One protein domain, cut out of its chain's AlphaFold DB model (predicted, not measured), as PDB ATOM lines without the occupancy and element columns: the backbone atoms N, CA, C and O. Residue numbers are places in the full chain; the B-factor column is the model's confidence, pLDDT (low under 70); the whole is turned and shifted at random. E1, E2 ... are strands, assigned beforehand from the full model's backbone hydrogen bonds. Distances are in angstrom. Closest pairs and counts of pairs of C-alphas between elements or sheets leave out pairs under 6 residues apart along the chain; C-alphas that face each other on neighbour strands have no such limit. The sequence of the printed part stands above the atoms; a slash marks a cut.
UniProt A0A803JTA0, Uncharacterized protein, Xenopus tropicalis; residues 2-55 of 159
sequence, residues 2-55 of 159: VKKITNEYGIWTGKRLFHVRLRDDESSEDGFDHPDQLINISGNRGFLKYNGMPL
ATOM      1  N   VAL A   2      39.074 -49.768 -36.214       85.06
ATOM      2  CA  VAL A   2      39.520 -48.968 -35.052       85.06
ATOM      3  C   VAL A   2      39.875 -47.564 -35.535       85.06
ATOM      4  O   VAL A   2      40.805 -47.416 -36.326       85.06
ATOM      5  N   LYS A   3      39.160 -46.536 -35.069       91.19
ATOM      6  CA  LYS A   3      39.384 -45.134 -35.469       91.19
ATOM      7  C   LYS A   3      40.119 -44.376 -34.363       91.19
ATOM      8  O   LYS A   3      39.772 -44.488 -33.192       91.19
ATOM      9  N   LYS A   4      41.154 -43.604 -34.704       93.25
ATOM     10  CA  LYS A   4      41.822 -42.704 -33.745       93.25
ATOM     11  C   LYS A   4      40.953 -41.464 -33.522       93.25
ATOM     12  O   LYS A   4      40.422 -40.922 -34.485       93.25
ATOM     13  N   ILE A   5      40.823 -41.024 -32.271       92.38
ATOM     14  CA  ILE A   5      40.107 -39.787 -31.936       92.38
ATOM     15  C   ILE A   5      41.119 -38.645 -31.888       92.38
ATOM     16  O   ILE A   5      42.019 -38.644 -31.041       92.38
ATOM     17  N   THR A   6      40.987 -37.692 -32.800       95.38
ATOM     18  CA  THR A   6      41.821 -36.488 -32.882       95.38
ATOM     19  C   THR A   6      41.075 -35.279 -32.318       95.38
ATOM     20  O   THR A   6      39.845 -35.276 -32.296       95.38
ATOM     21  N   ASN A   7      41.807 -34.282 -31.823       93.56
ATOM     22  CA  ASN A   7      41.239 -32.980 -31.474       93.56
ATOM     23  C   ASN A   7      40.992 -32.134 -32.740       93.56
ATOM     24  O   ASN A   7      41.245 -32.586 -33.858       93.56
ATOM     25  N   GLU A   8      40.515 -30.904 -32.554       94.75
ATOM     26  CA  GLU A   8      40.243 -29.938 -33.633       94.75
ATOM     27  C   GLU A   8      41.487 -29.616 -34.478       94.75
ATOM     28  O   GLU A   8      41.379 -29.374 -35.675       94.75
ATOM     29  N   TYR A   9      42.680 -29.705 -33.884       93.88
ATOM     30  CA  TYR A   9      43.969 -29.491 -34.552       93.88
ATOM     31  C   TYR A   9      44.526 -30.751 -35.241       93.88
ATOM     32  O   TYR A   9      45.674 -30.762 -35.676       93.88
ATOM     33  N   GLY A  10      43.763 -31.850 -35.299       90.88
ATOM     34  CA  GLY A  10      44.195 -33.112 -35.915       90.88
ATOM     35  C   GLY A  10      45.171 -33.948 -35.075       90.88
ATOM     36  O   GLY A  10      45.604 -35.017 -35.508       90.88
ATOM     37  N   ILE A  11      45.488 -33.528 -33.849       93.19
ATOM     38  CA  ILE A  11      46.397 -34.233 -32.936       93.19
ATOM     39  C   ILE A  11      45.643 -35.362 -32.225       93.19
ATOM     40  O   ILE A  11      44.519 -35.194 -31.749       93.19
ATOM     41  N   TRP A  12      46.262 -36.539 -32.127       93.94
ATOM     42  CA  TRP A  12      45.664 -37.702 -31.470       93.94
ATOM     43  C   TRP A  12      45.524 -37.506 -29.953       93.94
ATOM     44  O   TRP A  12      46.492 -37.238 -29.253       93.94
ATOM     45  N   THR A  13      44.319 -37.740 -29.429       92.69
ATOM     46  CA  THR A  13      43.980 -37.560 -28.002       92.69
ATOM     47  C   THR A  13      44.371 -38.743 -27.104       92.69
ATOM     48  O   THR A  13      43.937 -38.825 -25.957       92.69
ATOM     49  N   GLY A  14      45.093 -39.735 -27.631       91.06
ATOM     50  CA  GLY A  14      45.334 -41.011 -26.944       91.06
ATOM     51  C   GLY A  14      44.129 -41.965 -26.953       91.06
ATOM     52  O   GLY A  14      44.274 -43.150 -26.659       91.06
ATOM     53  N   LYS A  15      42.936 -41.493 -27.346       88.50
ATOM     54  CA  LYS A  15      41.702 -42.290 -27.376       88.50
ATOM     55  C   LYS A  15      41.485 -42.962 -28.734       88.50
ATOM     56  O   LYS A  15      41.897 -42.458 -29.787       88.50
ATOM     57  N   ARG A  16      40.821 -44.116 -28.719       91.12
ATOM     58  CA  ARG A  16      40.421 -44.872 -29.912       91.12
ATOM     59  C   ARG A  16      38.936 -45.196 -29.827       91.12
ATOM     60  O   ARG A  16      38.439 -45.520 -28.755       91.12
ATOM     61  N   LEU A  17      38.260 -45.104 -30.961       88.00
ATOM     62  CA  LEU A  17      36.881 -45.514 -31.143       88.00
ATOM     63  C   LEU A  17      36.866 -46.930 -31.718       88.00
ATOM     64  O   LEU A  17      37.544 -47.221 -32.710       88.00
ATOM     65  N   PHE A  18      36.077 -47.790 -31.087       87.06
ATOM     66  CA  PHE A  18      35.853 -49.169 -31.494       87.06
ATOM     67  C   PHE A  18      34.371 -49.348 -31.801       87.06
ATOM     68  O   PHE A  18      33.525 -48.803 -31.097       87.06
ATOM     69  N   HIS A  19      34.068 -50.133 -32.832       86.81
ATOM     70  CA  HIS A  19      32.728 -50.681 -33.000       86.81
ATOM     71  C   HIS A  19      32.644 -51.982 -32.214       86.81
ATOM     72  O   HIS A  19      33.466 -52.877 -32.415       86.81
ATOM     73  N   VAL A  20      31.662 -52.057 -31.325       85.94
ATOM     74  CA  VAL A  20      31.365 -53.228 -30.503       85.94
ATOM     75  C   VAL A  20      29.977 -53.711 -30.900       85.94
ATOM     76  O   VAL A  20      29.070 -52.898 -31.065       85.94
ATOM     77  N   ARG A  21      29.830 -55.020 -31.087       88.75
ATOM     78  CA  ARG A  21      28.534 -55.676 -31.246       88.75
ATOM     79  C   ARG A  21      28.214 -56.352 -29.919       88.75
ATOM     80  O   ARG A  21      29.020 -57.159 -29.458       88.75
ATOM     81  N   LEU A  22      27.089 -55.983 -29.318       89.56
ATOM     82  CA  LEU A  22      26.557 -56.662 -28.141       89.56
ATOM     83  C   LEU A  22      25.778 -57.904 -28.586       89.56
ATOM     84  O   LEU A  22      25.380 -57.994 -29.749       89.56
ATOM     85  N   ARG A  23      25.648 -58.883 -27.688       91.19
ATOM     86  CA  ARG A  23      24.750 -60.021 -27.909       91.19
ATOM     87  C   ARG A  23      23.327 -59.580 -27.592       91.19
ATOM     88  O   ARG A  23      23.158 -58.630 -26.835       91.19
ATOM     89  N   ASP A  24      22.348 -60.269 -28.151       91.44
ATOM     90  CA  ASP A  24      20.946 -60.022 -27.835       91.44
ATOM     91  C   ASP A  24      20.573 -60.760 -26.535       91.44
ATOM     92  O   ASP A  24      21.042 -61.879 -26.301       91.44
ATOM     93  N   ASP A  25      19.757 -60.131 -25.690       85.56
ATOM     94  CA  ASP A  25      19.170 -60.708 -24.475       85.56
ATOM     95  C   ASP A  25      17.752 -60.163 -24.286       85.56
ATOM     96  O   ASP A  25      17.560 -58.969 -24.064       85.56
ATOM     97  N   GLU A  26      16.756 -61.048 -24.345       84.50
ATOM     98  CA  GLU A  26      15.337 -60.701 -24.177       84.50
ATOM     99  C   GLU A  26      15.005 -60.210 -22.758       84.50
ATOM    100  O   GLU A  26      13.949 -59.622 -22.535       84.50
ATOM    101  N   SER A  27      15.897 -60.448 -21.793       80.56
ATOM    102  CA  SER A  27      15.714 -60.049 -20.395       80.56
ATOM    103  C   SER A  27      16.005 -58.565 -20.154       80.56
ATOM    104  O   SER A  27      15.514 -57.997 -19.175       80.56
ATOM    105  N   SER A  28      16.832 -57.948 -21.005       76.88
ATOM    106  CA  SER A  28      17.183 -56.531 -20.898       76.88
ATOM    107  C   SER A  28      16.127 -55.666 -21.576       76.88
ATOM    108  O   SER A  28      15.602 -56.014 -22.630       76.88
ATOM    109  N   GLU A  29      15.838 -54.498 -21.001       79.44
ATOM    110  CA  GLU A  29      14.838 -53.557 -21.525       79.44
ATOM    111  C   GLU A  29      15.155 -53.087 -22.957       79.44
ATOM    112  O   GLU A  29      14.252 -52.856 -23.758       79.44
ATOM    113  N   ASP A  30      16.438 -52.979 -23.295       83.50
ATOM    114  CA  ASP A  30      16.929 -52.613 -24.624       83.50
ATOM    115  C   ASP A  30      17.274 -53.812 -25.519       83.50
ATOM    116  O   ASP A  30      17.693 -53.620 -26.661       83.50
ATOM    117  N   GLY A  31      17.061 -55.039 -25.036       86.31
ATOM    118  CA  GLY A  31      17.247 -56.266 -25.808       86.31
ATOM    119  C   GLY A  31      18.703 -56.707 -25.983       86.31
ATOM    120  O   GLY A  31      18.959 -57.597 -26.795       86.31
ATOM    121  N   PHE A  32      19.661 -56.107 -25.270       89.25
ATOM    122  CA  PHE A  32      21.082 -56.439 -25.390       89.25
ATOM    123  C   PHE A  32      21.681 -56.977 -24.083       89.25
ATOM    124  O   PHE A  32      21.327 -56.572 -22.983       89.25
ATOM    125  N   ASP A  33      22.664 -57.863 -24.211       87.69
ATOM    126  CA  ASP A  33      23.519 -58.344 -23.125       87.69
ATOM    127  C   ASP A  33      24.683 -57.362 -22.924       87.69
ATOM    128  O   ASP A  33      25.641 -57.309 -23.716       87.69
ATOM    129  N   HIS A  34      24.586 -56.545 -21.875       86.31
ATOM    130  CA  HIS A  34      25.594 -55.542 -21.553       86.31
ATOM    131  C   HIS A  34      26.735 -56.162 -20.733       86.31
ATOM    132  O   HIS A  34      26.487 -56.809 -19.718       86.31
ATOM    133  N   PRO A  35      28.010 -55.939 -21.106       84.19
ATOM    134  CA  PRO A  35      29.134 -56.295 -20.254       84.19
ATOM    135  C   PRO A  35      29.147 -55.461 -18.972       84.19
ATOM    136  O   PRO A  35      28.910 -54.245 -19.000       84.19
ATOM    137  N   ASP A  36      29.526 -56.111 -17.870       82.81
ATOM    138  CA  ASP A  36      29.706 -55.475 -16.569       82.81
ATOM    139  C   ASP A  36      30.517 -54.180 -16.684       82.81
ATOM    140  O   ASP A  36      31.594 -54.126 -17.289       82.81
ATOM    141  N   GLN A  37      30.033 -53.128 -16.021       83.44
ATOM    142  CA  GLN A  37      30.737 -51.849 -15.984       83.44
ATOM    143  C   GLN A  37      32.125 -51.986 -15.335       83.44
ATOM    144  O   GLN A  37      33.059 -51.260 -15.680       83.44
ATOM    145  N   LEU A  38      32.264 -52.905 -14.375       81.69
ATOM    146  CA  LEU A  38      33.507 -53.172 -13.666       81.69
ATOM    147  C   LEU A  38      34.181 -54.418 -14.244       81.69
ATOM    148  O   LEU A  38      33.764 -55.541 -13.976       81.69
ATOM    149  N   ILE A  39      35.288 -54.216 -14.950       84.06
ATOM    150  CA  ILE A  39      36.093 -55.301 -15.511       84.06
ATOM    151  C   ILE A  39      37.393 -55.449 -14.724       84.06
ATOM    152  O   ILE A  39      38.079 -54.472 -14.428       84.06
ATOM    153  N   ASN A  40      37.763 -56.679 -14.380       81.12
ATOM    154  CA  ASN A  40      39.064 -56.963 -13.780       81.12
ATOM    155  C   ASN A  40      39.984 -57.505 -14.871       81.12
ATOM    156  O   ASN A  40      39.836 -58.646 -15.302       81.12
ATOM    157  N   ILE A  41      40.925 -56.680 -15.329       79.81
ATOM    158  CA  ILE A  41      41.964 -57.121 -16.258       79.81
ATOM    159  C   ILE A  41      43.212 -57.373 -15.417       79.81
ATOM    160  O   ILE A  41      43.937 -56.443 -15.053       79.81
ATOM    161  N   SER A  42      43.449 -58.646 -15.089       81.50
ATOM    162  CA  SER A  42      44.474 -59.050 -14.117       81.50
ATOM    163  C   SER A  42      44.218 -58.395 -12.743       81.50
ATOM    164  O   SER A  42      43.073 -58.290 -12.309       81.50
ATOM    165  N   GLY A  43      45.261 -57.945 -12.042       80.56
ATOM    166  CA  GLY A  43      45.155 -57.259 -10.751       80.56
ATOM    167  C   GLY A  43      44.590 -55.833 -10.815       80.56
ATOM    168  O   GLY A  43      44.487 -55.185  -9.774       80.56
ATOM    169  N   ASN A  44      44.243 -55.330 -12.004       80.81
ATOM    170  CA  ASN A  44      43.770 -53.964 -12.189       80.81
ATOM    171  C   ASN A  44      42.257 -53.925 -12.416       80.81
ATOM    172  O   ASN A  44      41.722 -54.566 -13.322       80.81
ATOM    173  N   ARG A  45      41.585 -53.102 -11.607       79.81
ATOM    174  CA  ARG A  45      40.177 -52.751 -11.801       79.81
ATOM    175  C   ARG A  45      40.074 -51.713 -12.914       79.81
ATOM    176  O   ARG A  45      40.635 -50.627 -12.790       79.81
ATOM    177  N   GLY A  46      39.377 -52.065 -13.985       83.25
ATOM    178  CA  GLY A  46      39.018 -51.190 -15.092       83.25
ATOM    179  C   GLY A  46      37.522 -50.889 -15.088       83.25
ATOM    180  O   GLY A  46      36.717 -51.678 -14.596       83.25
ATOM    181  N   PHE A  47      37.159 -49.742 -15.656       83.56
ATOM    182  CA  PHE A  47      35.769 -49.338 -15.833       83.56
ATOM    183  C   PHE A  47      35.460 -49.219 -17.322       83.56
ATOM    184  O   PHE A  47      36.164 -48.513 -18.049       83.56
ATOM    185  N   LEU A  48      34.408 -49.898 -17.767       85.06
ATOM    186  CA  LEU A  48      33.857 -49.777 -19.108       85.06
ATOM    187  C   LEU A  48      32.674 -48.810 -19.056       85.06
ATOM    188  O   LEU A  48      31.769 -48.972 -18.249       85.06
ATOM    189  N   LYS A  49      32.670 -47.792 -19.915       84.06
ATOM    190  CA  LYS A  49      31.525 -46.895 -20.104       84.06
ATOM    191  C   LYS A  49      31.351 -46.647 -21.593       84.06
ATOM    192  O   LYS A  49      32.318 -46.305 -22.271       84.06
ATOM    193  N   TYR A  50      30.130 -46.798 -22.081       86.56
ATOM    194  CA  TYR A  50      29.756 -46.470 -23.452       86.56
ATOM    195  C   TYR A  50      28.362 -45.844 -23.486       86.56
ATOM    196  O   TYR A  50      27.642 -45.829 -22.488       86.56
ATOM    197  N   ASN A  51      28.024 -45.257 -24.628       83.25
ATOM    198  CA  ASN A  51      26.749 -44.576 -24.825       83.25
ATOM    199  C   ASN A  51      25.607 -45.596 -24.870       83.25
ATOM    200  O   ASN A  51      25.747 -46.619 -25.529       83.25
ATOM    201  N   GLY A  52      24.495 -45.303 -24.195       83.00
ATOM    202  CA  GLY A  52      23.359 -46.227 -24.105       83.00
ATOM    203  C   GLY A  52      23.559 -47.373 -23.113       83.00
ATOM    204  O   GLY A  52      22.775 -48.303 -23.104       83.00
ATOM    205  N   MET A  53      24.600 -47.336 -22.274       86.12
ATOM    206  CA  MET A  53      24.743 -48.306 -21.190       86.12
ATOM    207  C   MET A  53      23.621 -48.107 -20.150       86.12
ATOM    208  O   MET A  53      23.499 -46.988 -19.634       86.12
ATOM    209  N   PRO A  54      22.848 -49.155 -19.806       86.69
ATOM    210  CA  PRO A  54      21.822 -49.074 -18.777       86.69
ATOM    211  C   PRO A  54      22.448 -48.839 -17.400       86.69
ATOM    212  O   PRO A  54      23.632 -49.104 -17.162       86.69
ATOM    213  N   LEU A  55      21.648 -48.317 -16.468       85.44
ATOM    214  CA  LEU A  55      22.091 -48.118 -15.087       85.44
ATOM    215  C   LEU A  55      22.534 -49.452 -14.488       85.44
ATOM    216  O   LEU A  55      21.854 -50.451 -14.679       85.44
TER     217      LEU A  55
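Overview. This is residues 2 to 55 of the 159 residues of an uncharacterized protein of Xenopus tropicalis (UniProt A0A803JTA0). With little regular structure, the domain is two separate strand hairpins on a long strip of loop: E1 and E2 at one end of the long axis, E3 and E4 off to the side with residues 40 to 45 sticking out, and residues 19 to 37 running to the other end and folding back. The printed part has 54 residues, 20 of them in four named strands, E1 to E4 in order; it is all strand, both sheets antiparallel. It is only just loose, close to extended, with a radius of gyration of the C-alphas of 14.6 A, and spans 44 by 29 by 19 A.

Along the chain. E2, residues 12 to 18, is 15.1 A long. E1, residues 2 to 6, 12.9 A, begins at C-alpha 2 (39.520, -48.968, -35.052). E3 is residues 38 to 41; E4, residues 44 to 47, ends at C-alpha 47 (35.769, -49.338, -15.833).

Arrangement. Hairpin E1 and E2 is antiparallel at 148 degrees, with N 17 and O 3 2.8 A apart, within hydrogen-bond range. Hairpin E3 and E4 is antiparallel at 143 degrees, with N 46 and O 39 2.8 A apart, also within range. E2 and E3 are apart.

Size, cuts and confidence. The C-alphas farthest apart, Tyr 9 and Ser 27, are 44.0 A apart. The E2 to E3 link is long, 19 residues. The printed part has no cut, and no printed residue is under 70 in pLDDT.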